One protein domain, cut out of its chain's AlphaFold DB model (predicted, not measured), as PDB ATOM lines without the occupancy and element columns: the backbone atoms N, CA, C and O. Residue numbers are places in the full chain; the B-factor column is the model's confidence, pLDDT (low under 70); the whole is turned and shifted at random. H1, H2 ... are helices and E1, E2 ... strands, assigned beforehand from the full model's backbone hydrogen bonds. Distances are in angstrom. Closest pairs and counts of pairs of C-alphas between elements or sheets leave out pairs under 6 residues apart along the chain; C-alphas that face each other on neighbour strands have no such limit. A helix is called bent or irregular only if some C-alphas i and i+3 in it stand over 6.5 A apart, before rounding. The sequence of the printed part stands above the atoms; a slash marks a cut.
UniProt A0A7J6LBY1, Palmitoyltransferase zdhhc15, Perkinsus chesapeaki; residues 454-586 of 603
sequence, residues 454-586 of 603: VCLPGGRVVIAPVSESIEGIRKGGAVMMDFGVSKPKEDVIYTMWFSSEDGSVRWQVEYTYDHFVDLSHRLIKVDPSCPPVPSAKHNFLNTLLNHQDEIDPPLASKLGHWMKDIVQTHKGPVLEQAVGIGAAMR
ATOM      1  N   VAL A 454      40.407  43.093  -0.871       38.84
ATOM      2  CA  VAL A 454      39.625  43.657   0.241       38.84
ATOM      3  C   VAL A 454      39.141  42.522   1.142       38.84
ATOM      4  O   VAL A 454      38.337  41.687   0.725       38.84
ATOM      5  N   CYS A 455      39.623  42.505   2.386       33.22
ATOM      6  CA  CYS A 455      39.202  41.544   3.408       33.22
ATOM      7  C   CYS A 455      37.982  42.069   4.177       33.22
ATOM      8  O   CYS A 455      38.020  43.154   4.761       33.22
ATOM      9  N   LEU A 456      36.902  41.285   4.207       37.72
ATOM     10  CA  LEU A 456      35.687  41.580   4.976       37.72
ATOM     11  C   LEU A 456      35.656  40.787   6.304       37.72
ATOM     12  O   LEU A 456      36.346  39.772   6.431       37.72
ATOM     13  N   PRO A 457      34.843  41.202   7.300       30.05
ATOM     14  CA  PRO A 457      34.709  40.481   8.569       30.05
ATOM     15  C   PRO A 457      34.301  39.012   8.354       30.05
ATOM     16  O   PRO A 457      33.328  38.742   7.650       30.05
ATOM     17  N   GLY A 458      35.030  38.077   8.975       40.62
ATOM     18  CA  GLY A 458      34.812  36.628   8.838       40.62
ATOM     19  C   GLY A 458      35.673  35.926   7.776       40.62
ATOM     20  O   GLY A 458      35.258  34.890   7.277       40.62
ATOM     21  N   GLY A 459      36.830  36.484   7.397       36.88
ATOM     22  CA  GLY A 459      37.804  35.805   6.525       36.88
ATOM     23  C   GLY A 459      37.465  35.803   5.029       36.88
ATOM     24  O   GLY A 459      38.027  35.018   4.273       36.88
ATOM     25  N   ARG A 460      36.548  36.668   4.575       46.69
ATOM     26  CA  ARG A 460      36.129  36.724   3.163       46.69
ATOM     27  C   ARG A 460      37.053  37.626   2.351       46.69
ATOM     28  O   ARG A 460      37.340  38.746   2.774       46.69
ATOM     29  N   VAL A 461      37.420  37.168   1.158       38.34
ATOM     30  CA  VAL A 461      38.231  37.910   0.189       38.34
ATOM     31  C   VAL A 461      37.363  38.306  -1.004       38.34
ATOM     32  O   VAL A 461      36.700  37.456  -1.592       38.34
ATOM     33  N   VAL A 462      37.357  39.594  -1.357       44.50
ATOM     34  CA  VAL A 462      36.688  40.120  -2.559       44.50
ATOM     35  C   VAL A 462      37.731  40.760  -3.476       44.50
ATOM     36  O   VAL A 462      38.571  41.530  -3.006       44.50
ATOM     37  N   ILE A 463      37.659  40.461  -4.776       39.41
ATOM     38  CA  ILE A 463      38.511  41.041  -5.827       39.41
ATOM     39  C   ILE A 463      37.613  41.854  -6.776       39.41
ATOM     40  O   ILE A 463      36.752  41.270  -7.430       39.41
ATOM     41  N   ALA A 464      37.778  43.186  -6.840       43.66
ATOM     42  CA  ALA A 464      37.017  44.058  -7.754       43.66
ATOM     43  C   ALA A 464      37.695  45.427  -8.040       43.66
ATOM     44  O   ALA A 464      38.411  45.938  -7.175       43.66
ATOM     45  N   PRO A 465      37.441  46.067  -9.206       37.59
ATOM     46  CA  PRO A 465      37.746  47.481  -9.473       37.59
ATOM     47  C   PRO A 465      36.655  48.425  -8.912       37.59
ATOM     48  O   PRO A 465      35.463  48.158  -9.031       37.59
ATOM     49  N   VAL A 466      37.054  49.533  -8.269       40.84
ATOM     50  CA  VAL A 466      36.255  50.179  -7.197       40.84
ATOM     51  C   VAL A 466      35.357  51.367  -7.614       40.84
ATOM     52  O   VAL A 466      34.503  51.753  -6.824       40.84
ATOM     53  N   SER A 467      35.442  51.958  -8.814       35.34
ATOM     54  CA  SER A 467      34.795  53.276  -9.037       35.34
ATOM     55  C   SER A 467      33.439  53.318  -9.770       35.34
ATOM     56  O   SER A 467      32.708  54.279  -9.560       35.34
ATOM     57  N   GLU A 468      33.035  52.317 -10.564       35.66
ATOM     58  CA  GLU A 468      31.766  52.369 -11.346       35.66
ATOM     59  C   GLU A 468      30.633  51.469 -10.799       35.66
ATOM     60  O   GLU A 468      29.499  51.496 -11.271       35.66
ATOM     61  N   SER A 469      30.906  50.701  -9.744       48.03
ATOM     62  CA  SER A 469      30.066  49.582  -9.286       48.03
ATOM     63  C   SER A 469      28.802  49.961  -8.485       48.03
ATOM     64  O   SER A 469      27.938  49.103  -8.290       48.03
ATOM     65  N   ILE A 470      28.681  51.190  -7.972       41.12
ATOM     66  CA  ILE A 470      27.712  51.518  -6.903       41.12
ATOM     67  C   ILE A 470      26.305  51.838  -7.447       41.12
ATOM     68  O   ILE A 470      25.303  51.502  -6.815       41.12
ATOM     69  N   GLU A 471      26.203  52.441  -8.634       44.28
ATOM     70  CA  GLU A 471      24.912  52.853  -9.210       44.28
ATOM     71  C   GLU A 471      24.186  51.682  -9.910       44.28
ATOM     72  O   GLU A 471      22.954  51.646  -9.942       44.28
ATOM     73  N   GLY A 472      24.940  50.698 -10.420       47.78
ATOM     74  CA  GLY A 472      24.414  49.536 -11.149       47.78
ATOM     75  C   GLY A 472      23.608  48.574 -10.274       47.78
ATOM     76  O   GLY A 472      22.497  48.209 -10.641       47.78
ATOM     77  N   ILE A 473      24.098  48.247  -9.070       43.91
ATOM     78  CA  ILE A 473      23.425  47.327  -8.127       43.91
ATOM     79  C   ILE A 473      22.091  47.908  -7.629       43.91
ATOM     80  O   ILE A 473      21.116  47.188  -7.425       43.91
ATOM     81  N   ARG A 474      22.020  49.235  -7.479       45.50
ATOM     82  CA  ARG A 474      20.818  49.926  -6.999       45.50
ATOM     83  C   ARG A 474      19.728  50.050  -8.072       45.50
ATOM     84  O   ARG A 474      18.568  50.262  -7.718       45.50
ATOM     85  N   LYS A 475      20.089  49.970  -9.360       47.22
ATOM     86  CA  LYS A 475      19.188  50.244 -10.496       47.22
ATOM     87  C   LYS A 475      18.908  49.052 -11.418       47.22
ATOM     88  O   LYS A 475      17.930  49.134 -12.153       47.22
ATOM     89  N   GLY A 476      19.681  47.970 -11.370       49.44
ATOM     90  CA  GLY A 476      19.510  46.814 -12.259       49.44
ATOM     91  C   GLY A 476      19.930  45.517 -11.582       49.44
ATOM     92  O   GLY A 476      20.862  45.499 -10.777       49.44
ATOM     93  N   GLY A 477      19.197  44.441 -11.860       56.69
ATOM     94  CA  GLY A 477      19.358  43.145 -11.220       56.69
ATOM     95  C   GLY A 477      20.778  42.589 -11.335       56.69
ATOM     96  O   GLY A 477      21.468  42.741 -12.343       56.69
ATOM     97  N   ALA A 478      21.223  41.910 -10.281       56.22
ATOM     98  CA  ALA A 478      22.350  41.000 -10.395       56.22
ATOM     99  C   ALA A 478      21.860  39.718 -11.081       56.22
ATOM    100  O   ALA A 478      20.899  39.093 -10.630       56.22
ATOM    101  N   VAL A 479      22.526  39.314 -12.159       69.06
ATOM    102  CA  VAL A 479      22.275  38.055 -12.858       69.06
ATOM    103  C   VAL A 479      23.375  37.072 -12.469       69.06
ATOM    104  O   VAL A 479      24.561  37.318 -12.689       69.06
ATOM    105  N   MET A 480      22.997  35.940 -11.871       73.31
ATOM    106  CA  MET A 480      23.931  34.835 -11.649       73.31
ATOM    107  C   MET A 480      24.272  34.209 -13.007       73.31
ATOM    108  O   MET A 480      23.377  33.703 -13.689       73.31
ATOM    109  N   MET A 481      25.541  34.276 -13.412       63.09
ATOM    110  CA  MET A 481      25.976  33.815 -14.734       63.09
ATOM    111  C   MET A 481      26.439  32.361 -14.728       63.09
ATOM    112  O   MET A 481      26.134  31.639 -15.674       63.09
ATOM    113  N   ASP A 482      27.159  31.933 -13.687       78.88
ATOM    114  CA  ASP A 482      27.758  30.597 -13.660       78.88
ATOM    115  C   ASP A 482      28.021  30.083 -12.233       78.88
ATOM    116  O   ASP A 482      28.138  30.866 -11.281       78.88
ATOM    117  N   PHE A 483      28.117  28.759 -12.093       84.75
ATOM    118  CA  PHE A 483      28.340  28.046 -10.836       84.75
ATOM    119  C   PHE A 483      29.390  26.945 -11.032       84.75
ATOM    120  O   PHE A 483      29.158  25.961 -11.733       84.75
ATOM    121  N   GLY A 484      30.545  27.104 -10.388       80.94
ATOM    122  CA  GLY A 484      31.659  26.159 -10.435       80.94
ATOM    123  C   GLY A 484      31.887  25.452  -9.101       80.94
ATOM    124  O   GLY A 484      31.495  25.944  -8.045       80.94
ATOM    125  N   VAL A 485      32.565  24.304  -9.144       83.00
ATOM    126  CA  VAL A 485      33.035  23.593  -7.946       83.00
ATOM    127  C   VAL A 485      34.505  23.261  -8.100       83.00
ATOM    128  O   VAL A 485      34.924  22.738  -9.131       83.00
ATOM    129  N   SER A 486      35.283  23.552  -7.065       83.25
ATOM    130  CA  SER A 486      36.695  23.208  -6.967       83.25
ATOM    131  C   SER A 486      36.982  22.538  -5.622       83.25
ATOM    132  O   SER A 486      36.250  22.725  -4.651       83.25
ATOM    133  N   LYS A 487      38.030  21.712  -5.561       73.88
ATOM    134  CA  LYS A 487      38.439  20.997  -4.341       73.88
ATOM    135  C   LYS A 487      39.896  21.332  -3.994       73.88
ATOM    136  O   LYS A 487      40.794  20.549  -4.311       73.88
ATOM    137  N   PRO A 488      40.182  22.506  -3.410       68.81
ATOM    138  CA  PRO A 488      41.522  22.813  -2.931       68.81
ATOM    139  C   PRO A 488      41.809  22.060  -1.626       68.81
ATOM    140  O   PRO A 488      41.332  22.474  -0.582       68.81
ATOM    141  N   LYS A 489      42.607  20.983  -1.729       59.59
ATOM    142  CA  LYS A 489      43.287  20.153  -0.698       59.59
ATOM    143  C   LYS A 489      42.518  19.690   0.557       59.59
ATOM    144  O   LYS A 489      42.774  18.567   0.975       59.59
ATOM    145  N   GLU A 490      41.598  20.460   1.123       71.19
ATOM    146  CA  GLU A 490      40.950  20.187   2.412       71.19
ATOM    147  C   GLU A 490      39.423  20.380   2.368       71.19
ATOM    148  O   GLU A 490      38.720  19.558   2.945       71.19
ATOM    149  N   ASP A 491      38.893  21.323   1.572       80.88
ATOM    150  CA  ASP A 491      37.446  21.593   1.484       80.88
ATOM    151  C   ASP A 491      36.903  21.636   0.046       80.88
ATOM    152  O   ASP A 491      37.617  21.931  -0.917       80.88
ATOM    153  N   VAL A 492      35.602  21.355  -0.111       82.31
ATOM    154  CA  VAL A 492      34.871  21.590  -1.369       82.31
ATOM    155  C   VAL A 492      34.422  23.048  -1.407       82.31
ATOM    156  O   VAL A 492      33.561  23.465  -0.628       82.31
ATOM    157  N   ILE A 493      34.989  23.812  -2.340       89.50
ATOM    158  CA  ILE A 493      34.674  25.222  -2.555       89.50
ATOM    159  C   ILE A 493      33.765  25.362  -3.775       89.50
ATOM    160  O   ILE A 493      34.103  24.959  -4.890       89.50
ATOM    161  N   TYR A 494      32.612  25.981  -3.564       90.06
ATOM    162  CA  TYR A 494      31.668  26.372  -4.599       90.06
ATOM    163  C   TYR A 494      31.952  27.816  -5.009       90.06
ATOM    164  O   TYR A 494      31.897  28.732  -4.186       90.06
ATOM    165  N   THR A 495      32.251  28.027  -6.284       90.62
ATOM    166  CA  THR A 495      32.559  29.341  -6.844       90.62
ATOM    167  C   THR A 495      31.340  29.863  -7.593       90.62
ATOM    168  O   THR A 495      30.895  29.255  -8.565       90.62
ATOM    169  N   MET A 496      30.804  31.001  -7.160       88.00
ATOM    170  CA  MET A 496      29.662  31.651  -7.800       88.00
ATOM    171  C   MET A 496      30.092  32.909  -8.542       88.00
ATOM    172  O   MET A 496      30.814  33.740  -7.987       88.00
ATOM    173  N   TRP A 497      29.607  33.051  -9.776       86.31
ATOM    174  CA  TRP A 497      29.854  34.211 -10.622       86.31
ATOM    175  C   TRP A 497      28.584  35.044 -10.768       86.31
ATOM    176  O   TRP A 497      27.583  34.597 -11.336       86.31
ATOM    177  N   PHE A 498      28.636  36.280 -10.281       84.62
ATOM    178  CA  PHE A 498      27.571  37.264 -10.449       84.62
ATOM    179  C   PHE A 498      27.988  38.274 -11.497       84.62
ATOM    180  O   PHE A 498      29.147  38.681 -11.527       84.62
ATOM    181  N   SER A 499      27.048  38.724 -12.319       85.38
ATOM    182  CA  SER A 499      27.276  39.856 -13.199       85.38
ATOM    183  C   SER A 499      26.109  40.827 -13.159       85.38
ATOM    184  O   SER A 499      24.978  40.441 -12.872       85.38
ATOM    185  N   SER A 500      26.389  42.102 -13.398       82.31
ATOM    186  CA  SER A 500      25.346  43.094 -13.634       82.31
ATOM    187  C   SER A 500      24.565  42.774 -14.919       82.31
ATOM    188  O   SER A 500      25.072  42.097 -15.812       82.31
ATOM    189  N   GLU A 501      23.322  43.252 -15.022       80.19
ATOM    190  CA  GLU A 501      22.460  43.069 -16.208       80.19
ATOM    191  C   GLU A 501      23.109  43.516 -17.531       80.19
ATOM    192  O   GLU A 501      22.843  42.932 -18.581       80.19
ATOM    193  N   ASP A 502      23.980  44.524 -17.489       82.69
ATOM    194  CA  ASP A 502      24.740  45.043 -18.634       82.69
ATOM    195  C   ASP A 502      26.055  44.279 -18.900       82.69
ATOM    196  O   ASP A 502      26.767  44.580 -19.858       82.69
ATOM    197  N   GLY A 503      26.393  43.296 -18.060       81.12
ATOM    198  CA  GLY A 503      27.618  42.502 -18.149       81.12
ATOM    199  C   GLY A 503      28.905  43.243 -17.768       81.12
ATOM    200  O   GLY A 503      29.988  42.671 -17.924       81.12
ATOM    201  N   SER A 504      28.816  44.493 -17.297       77.31
ATOM    202  CA  SER A 504      29.975  45.369 -17.065       77.31
ATOM    203  C   SER A 504      30.778  44.999 -15.817       77.31
ATOM    204  O   SER A 504      32.004  45.119 -15.810       77.31
ATOM    205  N   VAL A 505      30.118  44.483 -14.780       73.50
ATOM    206  CA  VAL A 505      30.760  44.078 -13.527       73.50
ATOM    207  C   VAL A 505      30.592  42.578 -13.335       73.50
ATOM    208  O   VAL A 505      29.487  42.056 -13.490       73.50
ATOM    209  N   ARG A 506      31.679  41.876 -12.987       83.38
ATOM    210  CA  ARG A 506      31.648  40.471 -12.559       83.38
ATOM    211  C   ARG A 506      32.242  40.325 -11.167       83.38
ATOM    212  O   ARG A 506      33.310  40.860 -10.894       83.38
ATOM    213  N   TRP A 507      31.567  39.553 -10.329       83.19
ATOM    214  CA  TRP A 507      32.014  39.199  -8.988       83.19
ATOM    215  C   TRP A 507      32.184  37.693  -8.908       83.19
ATOM    216  O   TRP A 507      31.305  36.952  -9.346       83.19
ATOM    217  N   GLN A 508      33.287  37.261  -8.312       87.88
ATOM    218  CA  GLN A 508      33.526  35.872  -7.957       87.88
ATOM    219  C   GLN A 508      33.460  35.757  -6.438       87.88
ATOM    220  O   GLN A 508      34.126  36.518  -5.734       87.88
ATOM    221  N   VAL A 509      32.659  34.822  -5.933       88.44
ATOM    222  CA  VAL A 509      32.595  34.538  -4.497       88.44
ATOM    223  C   VAL A 509      32.746  33.044  -4.264       88.44
ATOM    224  O   VAL A 509      32.110  32.233  -4.935       88.44
ATOM    225  N   GLU A 510      33.595  32.695  -3.308       90.12
ATOM    226  CA  GLU A 510      33.893  31.321  -2.921       90.12
ATOM    227  C   GLU A 510      33.181  30.974  -1.614       90.12
ATOM    228  O   GLU A 510      33.285  31.690  -0.616       90.12
ATOM    229  N   TYR A 511      32.433  29.873  -1.623       91.19
ATOM    230  CA  TYR A 511      31.615  29.431  -0.501       91.19
ATOM    231  C   TYR A 511      31.822  27.945  -0.203       91.19
ATOM    232  O   TYR A 511      31.937  27.137  -1.118       91.19
ATOM    233  N   THR A 512      31.815  27.570   1.075       92.56
ATOM    234  CA  THR A 512      31.677  26.179   1.529       92.56
ATOM    235  C   THR A 512      30.191  25.858   1.725       92.56
ATOM    236  O   THR A 512      29.358  26.768   1.742       92.56
ATOM    237  N   TYR A 513      29.828  24.581   1.891       92.31
ATOM    238  CA  TYR A 513      28.429  24.201   2.151       92.31
ATOM    239  C   TYR A 513      27.862  24.890   3.405       92.31
ATOM    240  O   TYR A 513      26.736  25.386   3.378       92.31
ATOM    241  N   ASP A 514      28.666  25.020   4.462       89.00
ATOM    242  CA  ASP A 514      28.263  25.690   5.702       89.00
ATOM    243  C   ASP A 514      27.930  27.167   5.487       89.00
ATOM    244  O   ASP A 514      26.995  27.695   6.094       89.00
ATOM    245  N   HIS A 515      28.617  27.833   4.555       92.00
ATOM    246  CA  HIS A 515      28.247  29.190   4.178       92.00
ATOM    247  C   HIS A 515      26.869  29.261   3.500       92.00
ATOM    248  O   HIS A 515      26.147  30.235   3.714       92.00
ATOM    249  N   PHE A 516      26.464  28.247   2.721       93.44
ATOM    250  CA  PHE A 516      25.103  28.175   2.170       93.44
ATOM    251  C   PHE A 516      24.059  27.919   3.262       93.44
ATOM    252  O   PHE A 516      22.972  28.494   3.200       93.44
ATOM    253  N   VAL A 517      24.382  27.113   4.279       93.69
ATOM    254  CA  VAL A 517      23.497  26.879   5.433       93.69
ATOM    255  C   VAL A 517      23.280  28.178   6.214       93.69
ATOM    256  O   VAL A 517      22.129  28.577   6.410       93.69
ATOM    257  N   ASP A 518      24.351  28.892   6.577       91.50
ATOM    258  CA  ASP A 518      24.265  30.200   7.252       91.50
ATOM    259  C   ASP A 518      23.484  31.217   6.406       91.50
ATOM    260  O   ASP A 518      22.581  31.891   6.911       91.50
ATOM    261  N   LEU A 519      23.761  31.287   5.100       92.50
ATOM    262  CA  LEU A 519      23.025  32.163   4.192       92.50
ATOM    263  C   LEU A 519      21.533  31.809   4.143       92.50
ATOM    264  O   LEU A 519      20.700  32.713   4.192       92.50
ATOM    265  N   SER A 520      21.180  30.521   4.106       94.62
ATOM    266  CA  SER A 520      19.781  30.079   4.108       94.62
ATOM    267  C   SER A 520      19.051  30.490   5.386       94.62
ATOM    268  O   SER A 520      17.936  31.000   5.316       94.62
ATOM    269  N   HIS A 521      19.697  30.377   6.550       93.69
ATOM    270  CA  HIS A 521      19.118  30.803   7.824       93.69
ATOM    271  C   HIS A 521      18.894  32.317   7.865       93.69
ATOM    272  O   HIS A 521      17.871  32.783   8.369       93.69
ATOM    273  N   ARG A 522      19.829  33.100   7.313       92.00
ATOM    274  CA  ARG A 522      19.680  34.559   7.209       92.00
ATOM    275  C   ARG A 522      18.566  34.948   6.249       92.00
ATOM    276  O   ARG A 522      17.791  35.837   6.586       92.00
ATOM    277  N   LEU A 523      18.466  34.277   5.104       92.00
ATOM    278  CA  LEU A 523      17.397  34.497   4.133       92.00
ATOM    279  C   LEU A 523      16.028  34.175   4.733       92.00
ATOM    280  O   LEU A 523      15.175  35.047   4.723       92.00
ATOM    281  N   ILE A 524      15.857  33.011   5.370       93.31
ATOM    282  CA  ILE A 524      14.605  32.621   6.049       93.31
ATOM    283  C   ILE A 524      14.235  33.612   7.162       93.31
ATOM    284  O   ILE A 524      13.062  33.905   7.385       93.31
ATOM    285  N   LYS A 525      15.231  34.155   7.873       92.94
ATOM    286  CA  LYS A 525      15.004  35.162   8.915       92.94
ATOM    287  C   LYS A 525      14.517  36.500   8.350       92.94
ATOM    288  O   LYS A 525      13.748  37.184   9.021       92.94
ATOM    289  N   VAL A 526      14.999  36.898   7.171       92.19
ATOM    290  CA  VAL A 526      14.587  38.143   6.496       92.19
ATOM    291  C   VAL A 526      13.250  37.954   5.775       92.19
ATOM    292  O   VAL A 526      12.387  38.823   5.852       92.19
ATOM    293  N   ASP A 527      13.072  36.813   5.117       94.50
ATOM    294  CA  ASP A 527      11.883  36.431   4.368       94.50
ATOM    295  C   ASP A 527      11.571  34.940   4.615       94.50
ATOM    296  O   ASP A 527      12.209  34.058   4.029       94.50
ATOM    297  N   PRO A 528      10.570  34.629   5.463       94.56
ATOM    298  CA  PRO A 528      10.190  33.252   5.775       94.56
ATOM    299  C   PRO A 528       9.722  32.420   4.573       94.56
ATOM    300  O   PRO A 528       9.571  31.208   4.710       94.56
ATOM    301  N   SER A 529       9.462  33.041   3.414       94.56
ATOM    302  CA  SER A 529       9.092  32.328   2.186       94.56
ATOM    303  C   SER A 529      10.290  31.766   1.411       94.56
ATOM    304  O   SER A 529      10.093  30.983   0.480       94.56
ATOM    305  N   CYS A 530      11.525  32.108   1.800       94.69
ATOM    306  CA  CYS A 530      12.726  31.559   1.177       94.69
ATOM    307  C   CYS A 530      12.829  30.033   1.391       94.69
ATOM    308  O   CYS A 530      12.699  29.556   2.523       94.69
ATOM    309  N   PRO A 531      13.117  29.246   0.338       94.12
ATOM    310  CA  PRO A 531      13.271  27.802   0.469       94.12
ATOM    311  C   PRO A 531      14.529  27.455   1.285       94.12
ATOM    312  O   PRO A 531      15.567  28.103   1.113       94.12
ATOM    313  N   PRO A 532      14.498  26.408   2.132       95.62
ATOM    314  CA  PRO A 532      15.691  25.944   2.833       95.62
ATOM    315  C   PRO A 532      16.747  25.452   1.839       95.62
ATOM    316  O   PRO A 532      16.411  24.975   0.750       95.62
ATOM    317  N   VAL A 533      18.026  25.547   2.219       96.31
ATOM    318  CA  VAL A 533      19.124  25.017   1.399       96.31
ATOM    319  C   VAL A 533      18.875  23.530   1.111       96.31
ATOM    320  O   VAL A 533      18.472  22.799   2.025       96.31
ATOM    321  N   PRO A 534      19.080  23.043  -0.131       93.50
ATOM    322  CA  PRO A 534      18.937  21.635  -0.446       93.50
ATOM    323  C   PRO A 534      19.801  20.828   0.513       93.50
ATOM    324  O   PRO A 534      21.030  20.949   0.513       93.50
ATOM    325  N   SER A 535      19.153  20.008   1.341       85.25
ATOM    326  CA  SER A 535      19.877  19.084   2.192       85.25
ATOM    327  C   SER A 535      20.670  18.183   1.257       85.25
ATOM    328  O   SER A 535      20.081  17.418   0.476       85.25
ATOM    329  N   ALA A 536      21.997  18.229   1.340       73.94
ATOM    330  CA  ALA A 536      22.742  17.047   0.973       73.94
ATOM    331  C   ALA A 536      22.094  15.921   1.790       73.94
ATOM    332  O   ALA A 536      21.830  16.105   2.981       73.94
ATOM    333  N   LYS A 537      21.767  14.773   1.186       55.53
ATOM    334  CA  LYS A 537      21.510  13.566   1.986       55.53
ATOM    335  C   LYS A 537      22.857  13.156   2.586       55.53
ATOM    336  O   LYS A 537      23.467  12.170   2.194       55.53
ATOM    337  N   HIS A 538      23.351  14.000   3.478       50.09
ATOM    338  CA  HIS A 538      24.518  13.834   4.296       50.09
ATOM    339  C   HIS A 538      24.084  12.836   5.355       50.09
ATOM    340  O   HIS A 538      23.638  13.181   6.446       50.09
ATOM    341  N   ASN A 539      24.193  11.554   5.015       48.00
ATOM    342  CA  ASN A 539      24.563  10.611   6.049       48.00
ATOM    343  C   ASN A 539      25.889  11.146   6.585       48.00
ATOM    344  O   ASN A 539      26.908  11.007   5.924       48.00
ATOM    345  N   PHE A 540      25.861  11.793   7.745       43.94
ATOM    346  CA  PHE A 540      27.047  12.235   8.483       43.94
ATOM    347  C   PHE A 540      28.112  11.118   8.553       43.94
ATOM    348  O   PHE A 540      29.306  11.363   8.429       43.94
ATOM    349  N   LEU A 541      27.650   9.862   8.596       41.44
ATOM    350  CA  LEU A 541      28.450   8.643   8.464       41.44
ATOM    351  C   LEU A 541      29.191   8.482   7.122       41.44
ATOM    352  O   LEU A 541      30.305   7.982   7.125       41.44
ATOM    353  N   ASN A 542      28.632   8.903   5.985       45.78
ATOM    354  CA  ASN A 542      29.321   8.849   4.689       45.78
ATOM    355  C   ASN A 542      30.415   9.916   4.574       45.78
ATOM    356  O   ASN A 542      31.445   9.635   3.978       45.78
ATOM    357  N   THR A 543      30.228  11.100   5.163       48.47
ATOM    358  CA  THR A 543      31.261  12.153   5.195       48.47
ATOM    359  C   THR A 543      32.424  11.766   6.115       48.47
ATOM    360  O   THR A 543      33.575  12.045   5.799       48.47
ATOM    361  N   LEU A 544      32.142  11.049   7.211       43.19
ATOM    362  CA  LEU A 544      33.163  10.510   8.120       43.19
ATOM    363  C   LEU A 544      33.902   9.281   7.569       43.19
ATOM    364  O   LEU A 544      35.052   9.054   7.932       43.19
ATOM    365  N   LEU A 545      33.252   8.467   6.729       44.28
ATOM    366  CA  LEU A 545      33.811   7.192   6.258       44.28
ATOM    367  C   LEU A 545      34.375   7.241   4.833       44.28
ATOM    368  O   LEU A 545      35.229   6.420   4.505       44.28
ATOM    369  N   ASN A 546      33.956   8.197   4.000       44.69
ATOM    370  CA  ASN A 546      34.463   8.355   2.640       44.69
ATOM    371  C   ASN A 546      35.257   9.659   2.506       44.69
ATOM    372  O   ASN A 546      34.764  10.653   1.980       44.69
ATOM    373  N   HIS A 547      36.547   9.611   2.839       44.31
ATOM    374  CA  HIS A 547      37.549  10.542   2.301       44.31
ATOM    375  C   HIS A 547      37.798  10.331   0.782       44.31
ATOM    376  O   HIS A 547      38.907  10.525   0.298       44.31
ATOM    377  N   GLN A 548      36.786   9.926   0.003       43.78
ATOM    378  CA  GLN A 548      36.903   9.680  -1.440       43.78
ATOM    379  C   GLN A 548      36.203  10.769  -2.269       43.78
ATOM    380  O   GLN A 548      34.992  10.767  -2.445       43.78
ATOM    381  N   ASP A 549      37.026  11.709  -2.739       45.75
ATOM    382  CA  ASP A 549      37.226  12.204  -4.119       45.75
ATOM    383  C   ASP A 549      36.105  12.519  -5.114       45.75
ATOM    384  O   ASP A 549      36.394  13.241  -6.068       45.75
ATOM    385  N   GLU A 550      34.852  12.129  -4.919       52.44
ATOM    386  CA  GLU A 550      33.802  12.529  -5.860       52.44
ATOM    387  C   GLU A 550      33.053  13.762  -5.347       52.44
ATOM    388  O   GLU A 550      32.224  13.694  -4.441       52.44
ATOM    389  N   ILE A 551      33.367  14.918  -5.948       65.88
ATOM    390  CA  ILE A 551      32.482  16.091  -5.969       65.88
ATOM    391  C   ILE A 551      31.101  15.571  -6.357       65.88
ATOM    392  O   ILE A 551      30.997  15.087  -7.472       65.88
ATOM    393  N   ASP A 552      30.087  15.650  -5.487       76.44
ATOM    394  CA  ASP A 552      28.702  15.226  -5.768       76.44
ATOM    395  C   ASP A 552      28.091  16.177  -6.817       76.44
ATOM    396  O   ASP A 552      27.600  17.257  -6.452       76.44
ATOM    397  N   PRO A 553      28.127  15.854  -8.131       77.69
ATOM    398  CA  PRO A 553      27.709  16.807  -9.156       77.69
ATOM    399  C   PRO A 553      26.211  17.173  -9.042       77.69
ATOM    400  O   PRO A 553      25.853  18.330  -9.294       77.69
ATOM    401  N   PRO A 554      25.316  16.259  -8.598       88.06
ATOM    402  CA  PRO A 554      23.954  16.596  -8.206       88.06
ATOM    403  C   PRO A 554      23.834  17.670  -7.124       88.06
ATOM    404  O   PRO A 554      22.921  18.489  -7.221       88.06
ATOM    405  N   LEU A 555      24.688  17.683  -6.095       88.38
ATOM    406  CA  LEU A 555      24.603  18.686  -5.024       88.38
ATOM    407  C   LEU A 555      24.998  20.072  -5.532       88.38
ATOM    408  O   LEU A 555      24.276  21.036  -5.285       88.38
ATOM    409  N   ALA A 556      26.084  20.154  -6.299       88.00
ATOM    410  CA  ALA A 556      26.527  21.385  -6.946       88.00
ATOM    411  C   ALA A 556      25.422  21.998  -7.821       88.00
ATOM    412  O   ALA A 556      25.066  23.165  -7.671       88.00
ATOM    413  N   SER A 557      24.812  21.176  -8.679       90.56
ATOM    414  CA  SER A 557      23.705  21.599  -9.539       90.56
ATOM    415  C   SER A 557      22.496  22.092  -8.729       90.56
ATOM    416  O   SER A 557      21.942  23.152  -9.025       90.56
ATOM    417  N   LYS A 558      22.133  21.384  -7.648       93.69
ATOM    418  CA  LYS A 558      21.040  21.784  -6.744       93.69
ATOM    419  C   LYS A 558      21.317  23.097  -6.017       93.69
ATOM    420  O   LYS A 558      20.403  23.906  -5.909       93.69
ATOM    421  N   LEU A 559      22.541  23.316  -5.534       94.00
ATOM    422  CA  LEU A 559      22.939  24.572  -4.890       94.00
ATOM    423  C   LEU A 559      22.902  25.740  -5.880       94.00
ATOM    424  O   LEU A 559      22.372  26.798  -5.550       94.00
ATOM    425  N   GLY A 560      23.375  25.523  -7.112       92.38
ATOM    426  CA  GLY A 560      23.266  26.508  -8.185       92.38
ATOM    427  C   GLY A 560      21.812  26.853  -8.521       92.38
ATOM    428  O   GLY A 560      21.472  28.026  -8.637       92.38
ATOM    429  N   HIS A 561      20.926  25.855  -8.627       93.62
ATOM    430  CA  HIS A 561      19.497  26.092  -8.883       93.62
ATOM    431  C   HIS A 561      18.822  26.818  -7.716       93.62
ATOM    432  O   HIS A 561      18.121  27.795  -7.939       93.62
ATOM    433  N   TRP A 562      19.106  26.410  -6.478       95.19
ATOM    434  CA  TRP A 562      18.586  27.067  -5.279       95.19
ATOM    435  C   TRP A 562      18.983  28.547  -5.206       95.19
ATOM    436  O   TRP A 562      18.131  29.404  -4.983       95.19
ATOM    437  N   MET A 563      20.257  28.865  -5.460       93.56
ATOM    438  CA  MET A 563      20.720  30.255  -5.492       93.56
ATOM    439  C   MET A 563      20.060  31.046  -6.627       93.56
ATOM    440  O   MET A 563      19.638  32.185  -6.424       93.56
ATOM    441  N   LYS A 564      19.938  30.446  -7.816       91.06
ATOM    442  CA  LYS A 564      19.277  31.072  -8.967       91.06
ATOM    443  C   LYS A 564      17.818  31.406  -8.663       91.06
ATOM    444  O   LYS A 564      17.392  32.524  -8.944       91.06
ATOM    445  N   ASP A 565      17.088  30.476  -8.056       92.69
ATOM    446  CA  ASP A 565      15.693  30.667  -7.665       92.69
ATOM    447  C   ASP A 565      15.563  31.783  -6.623       92.69
ATOM    448  O   ASP A 565      14.663  32.618  -6.737       92.69
ATOM    449  N   ILE A 566      16.493  31.867  -5.661       92.19
ATOM    450  CA  ILE A 566      16.527  32.961  -4.681       92.19
ATOM    451  C   ILE A 566      16.727  34.313  -5.366       92.19
ATOM    452  O   ILE A 566      15.971  35.239  -5.093       92.19
ATOM    453  N   VAL A 567      17.701  34.417  -6.275       88.00
ATOM    454  CA  VAL A 567      18.007  35.659  -7.007       88.00
ATOM    455  C   VAL A 567      16.849  36.093  -7.909       88.00
ATOM    456  O   VAL A 567      16.574  37.285  -8.028       88.00
ATOM    457  N   GLN A 568      16.150  35.144  -8.533       87.31
ATOM    458  CA  GLN A 568      15.020  35.441  -9.417       87.31
ATOM    459  C   GLN A 568      13.736  35.785  -8.653       87.31
ATOM    460  O   GLN A 568      12.967  36.636  -9.101       87.31
ATOM    461  N   THR A 569      13.498  35.135  -7.514       89.69
ATOM    462  CA  THR A 569      12.239  35.255  -6.758       89.69
ATOM    463  C   THR A 569      12.292  36.392  -5.743       89.69
ATOM    464  O   THR A 569      11.342  37.167  -5.620       89.69
ATOM    465  N   HIS A 570      13.414  36.533  -5.036       83.12
ATOM    466  CA  HIS A 570      13.594  37.525  -3.983       83.12
ATOM    467  C   HIS A 570      14.500  38.639  -4.514       83.12
ATOM    468  O   HIS A 570      15.692  38.458  -4.737       83.12
ATOM    469  N   LYS A 571      13.905  39.810  -4.770       80.88
ATOM    470  CA  LYS A 571      14.586  40.983  -5.345       80.88
ATOM    471  C   LYS A 571      15.832  41.386  -4.534       80.88
ATOM    472  O   LYS A 571      15.938  41.099  -3.342       80.88
ATOM    473  N   GLY A 572      16.709  42.175  -5.164       75.75
ATOM    474  CA  GLY A 572      17.979  42.676  -4.612       75.75
ATOM    475  C   GLY A 572      18.003  43.081  -3.123       75.75
ATOM    476  O   GLY A 572      18.942  42.681  -2.440       75.75
ATOM    477  N   PRO A 573      16.987  43.773  -2.558       76.25
ATOM    478  CA  PRO A 573      17.016  44.195  -1.152       76.25
ATOM    479  C   PRO A 573      17.113  43.048  -0.135       76.25
ATOM    480  O   PRO A 573      17.764  43.198   0.901       76.25
ATOM    481  N   VAL A 574      16.499  41.895  -0.422       77.81
ATOM    482  CA  VAL A 574      16.525  40.724   0.475       77.81
ATOM    483  C   VAL A 574      17.918  40.091   0.473       77.81
ATOM    484  O   VAL A 574      18.471  39.791   1.533       77.81
ATOM    485  N   LEU A 575      18.531  39.969  -0.708       77.50
ATOM    486  CA  LEU A 575      19.907  39.492  -0.868       77.50
ATOM    487  C   LEU A 575      20.928  40.440  -0.233       77.50
ATOM    488  O   LEU A 575      21.827  39.986   0.472       77.50
ATOM    489  N   GLU A 576      20.774  41.754  -0.406       78.69
ATOM    490  CA  GLU A 576      21.660  42.742   0.221       78.69
ATOM    491  C   GLU A 576      21.653  42.636   1.751       78.69
ATOM    492  O   GLU A 576      22.711  42.730   2.389       78.69
ATOM    493  N   GLN A 577      20.471  42.420   2.335       74.62
ATOM    494  CA  GLN A 577      20.292  42.290   3.776       74.62
ATOM    495  C   GLN A 577      20.818  40.950   4.307       74.62
ATOM    496  O   GLN A 577      21.460  40.926   5.359       74.62
ATOM    497  N   ALA A 578      20.602  39.849   3.583       74.19
ATOM    498  CA  ALA A 578      21.028  38.515   4.006       74.19
ATOM    499  C   ALA A 578      22.539  38.277   3.835       74.19
ATOM    500  O   ALA A 578      23.184  37.725   4.730       74.19
ATOM    501  N   VAL A 579      23.128  38.731   2.722       74.31
ATOM    502  CA  VAL A 579      24.567  38.565   2.443       74.31
ATOM    503  C   VAL A 579      25.411  39.578   3.237       74.31
ATOM    504  O   VAL A 579      26.599  39.353   3.484       74.31
ATOM    505  N   GLY A 580      24.792  40.667   3.715       65.44
ATOM    506  CA  GLY A 580      25.438  41.709   4.519       65.44
ATOM    507  C   GLY A 580      26.252  42.714   3.695       65.44
ATOM    508  O   GLY A 580      27.000  43.516   4.256       65.44
ATOM    509  N   ILE A 581      26.097  42.697   2.368       57.44
ATOM    510  CA  ILE A 581      26.843  43.552   1.433       57.44
ATOM    511  C   ILE A 581      26.487  45.032   1.653       57.44
ATOM    512  O   ILE A 581      27.367  45.896   1.673       57.44
ATOM    513  N   GLY A 582      25.219  45.327   1.958       42.84
ATOM    514  CA  GLY A 582      24.743  46.700   2.156       42.84
ATOM    515  C   GLY A 582      25.311  47.424   3.388       42.84
ATOM    516  O   GLY A 582      25.164  48.643   3.493       42.84
ATOM    517  N   ALA A 583      25.941  46.720   4.337       34.97
ATOM    518  CA  ALA A 583      26.579  47.328   5.513       34.97
ATOM    519  C   ALA A 583      28.080  47.590   5.301       34.97
ATOM    520  O   ALA A 583      28.595  48.600   5.782       34.97
ATOM    521  N   ALA A 584      28.767  46.733   4.536       33.84
ATOM    522  CA  ALA A 584      30.163  46.943   4.150       33.84
ATOM    523  C   ALA A 584      30.313  48.094   3.135       33.84
ATOM    524  O   ALA A 584      31.258  48.872   3.221       33.84
ATOM    525  N   MET A 585      29.338  48.267   2.235       36.00
ATOM    526  CA  MET A 585      29.368  49.300   1.187       36.00
ATOM    527  C   MET A 585      28.949  50.708   1.657       36.00
ATOM    528  O   MET A 585      29.224  51.689   0.974       36.00
ATOM    529  N   ARG A 586      28.338  50.851   2.844       35.75
ATOM    530  CA  ARG A 586      27.943  52.159   3.415       35.75
ATOM    531  C   ARG A 586      29.084  52.936   4.090       35.75
ATOM    532  O   ARG A 586      28.859  54.048   4.552       35.75
TER     533      ARG A 586
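This is residues 454 to 586 of the 603 residues of the protein "Palmitoyltransferase zdhhc15" of Perkinsus chesapeaki (UniProt A0A7J6LBY1). A strongly twisted sheet of three strands, E3, E4 and E5, has the long helix H4 packed along its edge strand E3 on one face, with H2 near H4 and the short helix H5 against H2. The small hairpin of E1 and E2 lies next to E5, H1 sits at one end of the long axis, and residues 538 to 548, with H3, stick out at the other end. The printed part has 133 residues with six named helices and five named strands, in the order E1 E2 H1 E3 E4 E5 H2 H3 H4 H5 H6, and the class is mixed, helices and strands. Both sheets, E3 - E4 - E5 and E1 - E2, are antiparallel. The whole is compact, with a radius of gyration of the C-alphas of 15.7 A and spans of 49 by 33 by 27 A.

E1, residues 454 to 456, begins at C-alpha 454 (39.625, 43.657, 0.241) and is 6.5 A long, and E2, residues 460 to 463, is 10.3 A long. H1, residues 469 to 475, measures 11.0 A; it is neither bent nor irregular, but only just: C-alphas 470 and 473 are 6.1 A apart. E3, residues 478 to 486, is 23.1 A long and bends by 54 degrees at residue 481. E4, residues 493 to 500, is 23.0 A long, and E5, residues 506 to 511, is 16.3 A long. H2, residues 513 to 526, measures 20.1 A, and H3, residues 540 to 545, 8.7 A. H4, residues 553 to 569, measures 24.2 A and begins at C-alpha 553 (27.709, 16.807, -9.156). H5, residues 572 to 579, is 10.5 A long, and H6, residues 581 to 586, is 8.9 A long and ends at C-alpha 586 (27.943, 52.159, 3.415).

E3, E4 and E5 form a meander, each strand the antiparallel neighbour of the one before. E3 and E4 are a hairpin, with N 484 and O 495 at 2.8 A; E4 and E5 are another, with N 496 and O 509 at 2.9 A. The sheet is only just strongly twisted, its C-alphas lying up to 4.4 A off the best plane. With H4 it makes two layers, a helix on one face of a sheet: H4 has a height of 9.3 A over the sheet and runs along the strands, at 15 degrees to E3 on the local plane. The closest C-alphas of E3 and H4 are those of Phe 483 and Gly 560, 5.9 A apart. H2 and H4 are near each other, with 10 pairs of C-alphas within 10 A. H2 and H5 touch, the closest C-alphas being those of Arg 522 and Ala 578, 5.3 A apart, at a steep tilt of 53 degrees, opposite ways. H5 and H6 are close but not clearly touching, about perpendicular at 84 degrees, with the C-alphas of Glu 576 and Gly 582 closest at 5.4 A. The hairpin of E1 and E2 has N 456 and O 460 at 2.9 A, and the closest C-alphas of E2 and E5 are those of Val 462 and Val 509, 7.2 A apart. H1 only grazes the sheet with its residues 469 to 475. H2, H3, H4 and H5 have every O i to N i+4 pair within hydrogen-bond range; H6 has 1 of 2, and H1 has 1 of 3, with 1 of 4 O i to N i+3 pairs.

The two C-alphas farthest apart are those of Glu 471 and Leu 545, 49.0 A. Residues 538 to 548, of which 540 to 545 belong to H3, stand free; the body without them spans 42 by 33 by 28 A. The printed part has no cut, and the link from H2 to H3, residues 527 to 539, is long. The mean pLDDT of the printed part is 71.0; it is under 70 in 51 residues, among them 454 to 479, 537 to 551 and 580 to 586.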